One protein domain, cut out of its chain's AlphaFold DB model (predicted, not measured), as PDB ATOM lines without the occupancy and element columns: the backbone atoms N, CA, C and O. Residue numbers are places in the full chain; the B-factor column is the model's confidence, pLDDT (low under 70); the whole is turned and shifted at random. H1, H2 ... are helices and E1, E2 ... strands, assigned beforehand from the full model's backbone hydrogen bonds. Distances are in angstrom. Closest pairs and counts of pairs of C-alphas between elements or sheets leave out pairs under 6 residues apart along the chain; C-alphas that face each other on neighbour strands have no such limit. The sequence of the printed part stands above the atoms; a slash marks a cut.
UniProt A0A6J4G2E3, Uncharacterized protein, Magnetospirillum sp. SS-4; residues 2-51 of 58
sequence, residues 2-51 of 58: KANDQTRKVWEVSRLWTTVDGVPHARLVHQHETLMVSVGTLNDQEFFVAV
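Overview. This is residues 2 to 51 of the 58 residues of an uncharacterized protein of Magnetospirillum sp. SS-4 (UniProt A0A6J4G2E3). One antiparallel sheet of three strands, E1, E2 and E3, folded as two hairpins in succession, makes the main body, and right after E3 the short helix H1 turns back beside the strands. Two tails without a named element, residues 2 to 11 and 43 to 51, complete the printed part. It has 50 residues, with three named strands and then one named helix, E1 E2 E3 H1 along the chain; the sheet's order is E1, E2, E3. The class is mostly strand, though under half of the residues are in named elements. The whole is only just compact, close to loose, with a radius of gyration of the C-alphas of 11.3 A and spans of 32 by 23 by 22 A.

Along the chain. The inner strand E2 is residues 24 to 30, 20.3 A from first to last C-alpha. E1, residues 12 to 18, is 18.0 A long and begins with C-alpha 12 at (17.977, -0.004, -10.661). E3, residues 33 to 38, is 17.0 A long and ends with C-alpha 38 at (4.421, 0.359, -15.244). H1 follows directly as residues 39 to 42, 5.2 A long, and its last C-alpha is at (7.744, 4.971, -11.013).

Arrangement. The sheet is a meander, each strand the antiparallel neighbour of the one before, with E1 and E3 as edge strands. E1 and E2 form a hairpin, with 159 degrees between their directions; C-alphas 18 and 24 face each other at 4.3 A. Across this pair N 25 and O 17 are within hydrogen-bond range at 2.8 A, and N 12 and O 29 at 2.9 A. E2 and E3 form a second hairpin, at 160 degrees; C-alphas 25 and 38 face each other at 4.1 A. Here N 28 and O 35 are within hydrogen-bond range at 2.8 A, and N 33 and O 30 at 2.9 A. H1 is on the sheet and over none of its strands; its height over the sheet is 4.1 A, only just above the sheet's level. The closest C-alphas of E2 and H1 are those of His 25 and Val 39, 5.0 A apart. With four residues, H1 is too short for a pair of O i and N i+4; its one pair of O i and N i+3 is within range.

Size, cuts and confidence. The C-alphas of Arg 8 and Val 20, the two farthest apart, are 32.2 A from each other. The printed part, residues 2 to 51, has no cut. The links E1 to E2, E2 to E3 and E3 to H1 are tight. The mean pLDDT of the printed part is 85.9, and residues 2 to 8 are under 70 in this predicted model.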
ATOM      1  N   LYS A   2      -2.719  -4.219   1.082       31.31
ATOM      2  CA  LYS A   2      -1.371  -4.393   0.507       31.31
ATOM      3  C   LYS A   2      -0.380  -4.224   1.658       31.31
ATOM      4  O   LYS A   2      -0.331  -3.156   2.252       31.31
ATOM      5  N   ALA A   3       0.294  -5.305   2.033       33.44
ATOM      6  CA  ALA A   3       1.291  -5.329   3.098       33.44
ATOM      7  C   ALA A   3       2.693  -5.403   2.474       33.44
ATOM      8  O   ALA A   3       2.887  -6.207   1.565       33.44
ATOM      9  N   ASN A   4       3.627  -4.613   3.019       39.75
ATOM     10  CA  ASN A   4       5.057  -4.521   2.679       39.75
ATOM     11  C   ASN A   4       5.386  -3.973   1.273       39.75
ATOM     12  O   ASN A   4       4.722  -4.278   0.297       39.75
ATOM     13  N   ASP A   5       6.408  -3.138   1.097       47.06
ATOM     14  CA  ASP A   5       7.750  -3.364   1.626       47.06
ATOM     15  C   ASP A   5       8.439  -2.016   1.925       47.06
ATOM     16  O   ASP A   5       8.973  -1.366   1.034       47.06
ATOM     17  N   GLN A   6       8.456  -1.584   3.195       50.22
ATOM     18  CA  GLN A   6       9.300  -0.470   3.679       50.22
ATOM     19  C   GLN A   6      10.796  -0.834   3.672       50.22
ATOM     20  O   GLN A   6      11.584  -0.365   4.498       50.22
ATOM     21  N   THR A   7      11.229  -1.698   2.763       55.03
ATOM     22  CA  THR A   7      12.646  -1.881   2.545       55.03
ATOM     23  C   THR A   7      13.082  -0.639   1.778       55.03
ATOM     24  O   THR A   7      12.593  -0.351   0.691       55.03
ATOM     25  N   ARG A   8      13.958   0.177   2.372       69.12
ATOM     26  CA  ARG A   8      14.615   1.320   1.710       69.12
ATOM     27  C   ARG A   8      15.556   0.825   0.591       69.12
ATOM     28  O   ARG A   8      16.726   1.195   0.550       69.12
ATOM     29  N   LYS A   9      15.083  -0.097  -0.252       84.50
ATOM     30  CA  LYS A   9      15.801  -0.712  -1.357       84.50
ATOM     31  C   LYS A   9      15.916   0.312  -2.465       84.50
ATOM     32  O   LYS A   9      14.929   0.902  -2.899       84.50
ATOM     33  N   VAL A  10      17.139   0.483  -2.937       87.88
ATOM     34  CA  VAL A  10      17.394   1.182  -4.189       87.88
ATOM     35  C   VAL A  10      17.229   0.166  -5.307       87.88
ATOM     36  O   VAL A  10      17.888  -0.876  -5.308       87.88
ATOM     37  N   TRP A  11      16.316   0.469  -6.217       91.88
ATOM     38  CA  TRP A  11      16.031  -0.329  -7.396       91.88
ATOM     39  C   TRP A  11      16.676   0.318  -8.615       91.88
ATOM     40  O   TRP A  11      16.489   1.509  -8.859       91.88
ATOM     41  N   GLU A  12      17.392  -0.470  -9.407       92.25
ATOM     42  CA  GLU A  12      17.977  -0.004 -10.661       92.25
ATOM     43  C   GLU A  12      17.087  -0.380 -11.842       92.25
ATOM     44  O   GLU A  12      16.649  -1.526 -11.982       92.25
ATOM     45  N   VAL A  13      16.831   0.581 -12.729       93.12
ATOM     46  CA  VAL A  13      16.109   0.320 -13.976       93.12
ATOM     47  C   VAL A  13      17.046  -0.404 -14.940       93.12
ATOM     48  O   VAL A  13      17.942   0.193 -15.526       93.12
ATOM     49  N   SER A  14      16.816  -1.702 -15.132       95.44
ATOM     50  CA  SER A  14      17.643  -2.550 -16.006       95.44
ATOM     51  C   SER A  14      17.110  -2.665 -17.439       95.44
ATOM     52  O   SER A  14      17.852  -3.043 -18.347       95.44
ATOM     53  N   ARG A  15      15.812  -2.412 -17.656       96.06
ATOM     54  CA  ARG A  15      15.172  -2.426 -18.982       96.06
ATOM     55  C   ARG A  15      13.875  -1.622 -18.970       96.06
ATOM     56  O   ARG A  15      13.118  -1.700 -18.007       96.06
ATOM     57  N   LEU A  16      13.601  -0.946 -20.083       97.12
ATOM     58  CA  LEU A  16      12.315  -0.335 -20.411       97.12
ATOM     59  C   LEU A  16      11.724  -1.019 -21.648       97.12
ATOM     60  O   LEU A  16      12.471  -1.430 -22.540       97.12
ATOM     61  N   TRP A  17      10.404  -1.164 -21.697       98.31
ATOM     62  CA  TRP A  17       9.686  -1.631 -22.884       98.31
ATOM     63  C   TRP A  17       8.263  -1.086 -22.898       98.31
ATOM     64  O   TRP A  17       7.731  -0.686 -21.868       98.31
ATOM     65  N   THR A  18       7.639  -1.122 -24.069       97.94
ATOM     66  CA  THR A  18       6.215  -0.836 -24.232       97.94
ATOM     67  C   THR A  18       5.505  -2.140 -24.548       97.94
ATOM     68  O   THR A  18       5.951  -2.901 -25.409       97.94
ATOM     69  N   THR A  19       4.443  -2.444 -23.811       95.44
ATOM     70  CA  THR A  19       3.601  -3.615 -24.071       95.44
ATOM     71  C   THR A  19       2.744  -3.404 -25.323       95.44
ATOM     72  O   THR A  19       2.659  -2.303 -25.862       95.44
ATOM     73  N   VAL A  20       2.126  -4.475 -25.828       97.00
ATOM     74  CA  VAL A  20       1.333  -4.439 -27.075       97.00
ATOM     75  C   VAL A  20       0.142  -3.472 -26.984       97.00
ATOM     76  O   VAL A  20      -0.253  -2.889 -27.986       97.00
ATOM     77  N   ASP A  21      -0.390  -3.260 -25.782       95.44
ATOM     78  CA  ASP A  21      -1.447  -2.288 -25.469       95.44
ATOM     79  C   ASP A  21      -0.946  -0.830 -25.370       95.44
ATOM     80  O   ASP A  21      -1.722   0.072 -25.065       95.44
ATOM     81  N   GLY A  22       0.339  -0.578 -25.633       97.25
ATOM     82  CA  GLY A  22       0.934   0.757 -25.618       97.25
ATOM     83  C   GLY A  22       1.393   1.237 -24.239       97.25
ATOM     84  O   GLY A  22       1.877   2.365 -24.131       97.25
ATOM     85  N   VAL A  23       1.289   0.416 -23.188       96.88
ATOM     86  CA  VAL A  23       1.647   0.837 -21.826       96.88
ATOM     87  C   VAL A  23       3.160   0.693 -21.576       96.88
ATOM     88  O   VAL A  23       3.722  -0.400 -21.703       96.88
ATOM     89  N   PRO A  24       3.865   1.768 -21.181       97.62
ATOM     90  CA  PRO A  24       5.285   1.689 -20.865       97.62
ATOM     91  C   PRO A  24       5.520   0.981 -19.524       97.62
ATOM     92  O   PRO A  24       4.877   1.280 -18.515       97.62
ATOM     93  N   HIS A  25       6.494   0.077 -19.506       97.38
ATOM     94  CA  HIS A  25       6.899  -0.737 -18.367       97.38
ATOM     95  C   HIS A  25       8.414  -0.690 -18.143       97.38
ATOM     96  O   HIS A  25       9.204  -0.404 -19.047       97.38
ATOM     97  N   ALA A  26       8.810  -1.002 -16.913       96.25
ATOM     98  CA  ALA A  26      10.186  -1.059 -16.460       96.25
ATOM     99  C   ALA A  26      10.463  -2.355 -15.693       96.25
ATOM    100  O   ALA A  26       9.624  -2.843 -14.934       96.25
ATOM    101  N   ARG A  27      11.680  -2.882 -15.858       96.25
ATOM    102  CA  ARG A  27      12.228  -3.984 -15.064       96.25
ATOM    103  C   ARG A  27      13.254  -3.402 -14.115       96.25
ATOM    104  O   ARG A  27      14.314  -2.935 -14.543       96.25
ATOM    105  N   LEU A  28      12.934  -3.493 -12.842       94.31
ATOM    106  CA  LEU A  28      13.750  -3.074 -11.727       94.31
ATOM    107  C   LEU A  28      14.534  -4.262 -11.176       94.31
ATOM    108  O   LEU A  28      14.001  -5.372 -11.110       94.31
ATOM    109  N   VAL A  29      15.776  -4.028 -10.769       93.50
ATOM    110  CA  VAL A  29      16.614  -5.031 -10.100       93.50
ATOM    111  C   VAL A  29      17.159  -4.492  -8.780       93.50
ATOM    112  O   VAL A  29      17.492  -3.312  -8.675       93.50
ATOM    113  N   HIS A  30      17.233  -5.360  -7.773       90.69
ATOM    114  CA  HIS A  30      17.891  -5.094  -6.496       90.69
ATOM    115  C   HIS A  30      18.612  -6.367  -6.051       90.69
ATOM    116  O   HIS A  30      17.975  -7.322  -5.611       90.69
ATOM    117  N   GLN A  31      19.941  -6.397  -6.172       88.69
ATOM    118  CA  GLN A  31      20.749  -7.597  -5.922       88.69
ATOM    119  C   GLN A  31      20.254  -8.803  -6.751       88.69
ATOM    120  O   GLN A  31      20.472  -8.845  -7.958       88.69
ATOM    121  N   HIS A  32      19.573  -9.762  -6.116       89.81
ATOM    122  CA  HIS A  32      19.026 -10.970  -6.744       89.81
ATOM    123  C   HIS A  32      17.505 -10.900  -6.969       89.81
ATOM    124  O   HIS A  32      16.903 -11.867  -7.434       89.81
ATOM    125  N   GLU A  33      16.870  -9.775  -6.636       92.12
ATOM    126  CA  GLU A  33      15.437  -9.556  -6.816       92.12
ATOM    127  C   GLU A  33      15.150  -8.821  -8.129       92.12
ATOM    128  O   GLU A  33      15.914  -7.963  -8.576       92.12
ATOM    129  N   THR A  34      14.014  -9.148  -8.748       93.44
ATOM    130  CA  THR A  34      13.507  -8.471  -9.944       93.44
ATOM    131  C   THR A  34      12.047  -8.096  -9.745       93.44
ATOM    132  O   THR A  34      11.247  -8.913  -9.293       93.44
ATOM    133  N   LEU A  35      11.698  -6.875 -10.141       92.94
ATOM    134  CA  LEU A  35      10.341  -6.348 -10.097       92.94
ATOM    135  C   LEU A  35       9.981  -5.745 -11.463       92.94
ATOM    136  O   LEU A  35      10.805  -5.087 -12.095       92.94
ATOM    137  N   MET A  36       8.756  -5.970 -11.938       95.19
ATOM    138  CA  MET A  36       8.232  -5.344 -13.156       95.19
ATOM    139  C   MET A  36       7.078  -4.418 -12.791       95.19
ATOM    140  O   MET A  36       6.147  -4.837 -12.107       95.19
ATOM    141  N   VAL A  37       7.141  -3.170 -13.246       94.31
ATOM    142  CA  VAL A  37       6.126  -2.145 -12.966       94.31
ATOM    143  C   VAL A  37       5.834  -1.328 -14.212       94.31
ATOM    144  O   VAL A  37       6.659  -1.253 -15.123       94.31
ATOM    145  N   SER A  38       4.668  -0.688 -14.253       95.56
ATOM    146  CA  SER A  38       4.421   0.359 -15.244       95.56
ATOM    147  C   SER A  38       5.332   1.559 -14.963       95.56
ATOM    148  O   SER A  38       5.643   1.853 -13.806       95.56
ATOM    149  N   VAL A  39       5.730   2.293 -16.001       93.88
ATOM    150  CA  VAL A  39       6.493   3.541 -15.823       93.88
ATOM    151  C   VAL A  39       5.668   4.581 -15.057       93.88
ATOM    152  O   VAL A  39       6.231   5.359 -14.298       93.88
ATOM    153  N   GLY A  40       4.334   4.549 -15.170       93.31
ATOM    154  CA  GLY A  40       3.452   5.401 -14.368       93.31
ATOM    155  C   GLY A  40       3.642   5.195 -12.863       93.31
ATOM    156  O   GLY A  40       3.691   6.166 -12.119       93.31
ATOM    157  N   THR A  41       3.851   3.950 -12.424       91.69
ATOM    158  CA  THR A  41       4.123   3.624 -11.015       91.69
ATOM    159  C   THR A  41       5.449   4.213 -10.528       91.69
ATOM    160  O   THR A  41       5.548   4.577  -9.365       91.69
ATOM    161  N   LEU A  42       6.462   4.356 -11.393       89.75
ATOM    162  CA  LEU A  42       7.744   4.971 -11.013       89.75
ATOM    163  C   LEU A  42       7.626   6.471 -10.714       89.75
ATOM    164  O   LEU A  42       8.464   7.015 -10.002       89.75
ATOM    165  N   ASN A  43       6.608   7.130 -11.271       88.44
ATOM    166  CA  ASN A  43       6.329   8.545 -11.027       88.44
ATOM    167  C   ASN A  43       5.468   8.768  -9.776       88.44
ATOM    168  O   ASN A  43       5.281   9.911  -9.360       88.44
ATOM    169  N   ASP A  44       4.922   7.698  -9.199       89.12
ATOM    170  CA  ASP A  44       4.099   7.761  -8.003       89.12
ATOM    171  C   ASP A  44       4.985   7.710  -6.751       89.12
ATOM    172  O   ASP A  44       5.582   6.682  -6.417       89.12
ATOM    173  N   GLN A  45       5.054   8.849  -6.058       85.81
ATOM    174  CA  GLN A  45       5.881   9.039  -4.868       85.81
ATOM    175  C   GLN A  45       5.428   8.205  -3.664       85.81
ATOM    176  O   GLN A  45       6.200   8.060  -2.717       85.81
ATOM    177  N   GLU A  46       4.216   7.636  -3.692       86.06
ATOM    178  CA  GLU A  46       3.787   6.662  -2.686       86.06
ATOM    179  C   GLU A  46       4.593   5.354  -2.795       86.06
ATOM    180  O   GLU A  46       4.835   4.689  -1.786       86.06
ATOM    181  N   PHE A  47       5.056   5.003  -4.002       84.25
ATOM    182  CA  PHE A  47       5.769   3.750  -4.271       84.25
ATOM    183  C   PHE A  47       7.269   3.940  -4.493       84.25
ATOM    184  O   PHE A  47       8.063   3.139  -3.998       84.25
ATOM    185  N   PHE A  48       7.669   4.967  -5.246       87.12
ATOM    186  CA  PHE A  48       9.064   5.184  -5.624       87.12
ATOM    187  C   PHE A  48       9.459   6.652  -5.518       87.12
ATOM    188  O   PHE A  48       8.752   7.554  -5.956       87.12
ATOM    189  N   VAL A  49      10.660   6.888  -4.993       87.81
ATOM    190  CA  VAL A  49      11.306   8.201  -5.015       87.81
ATOM    191  C   VAL A  49      12.617   8.100  -5.780       87.81
ATOM    192  O   VAL A  49      13.363   7.130  -5.635       87.81
ATOM    193  N   ALA A  50      12.901   9.098  -6.614       83.81
ATOM    194  CA  ALA A  50      14.161   9.156  -7.340       83.81
ATOM    195  C   ALA A  50      15.325   9.336  -6.355       83.81
ATOM    196  O   ALA A  50      15.306  10.238  -5.515       83.81
ATOM    197  N   VAL A  51      16.352   8.496  -6.475       82.25
ATOM    198  CA  VAL A  51      17.598   8.666  -5.722       82.25
ATOM    199  C   VAL A  51      18.485   9.655  -6.488       82.25
ATOM    200  O   VAL A  51      18.770   9.410  -7.664       82.25
TER     201      VAL A  51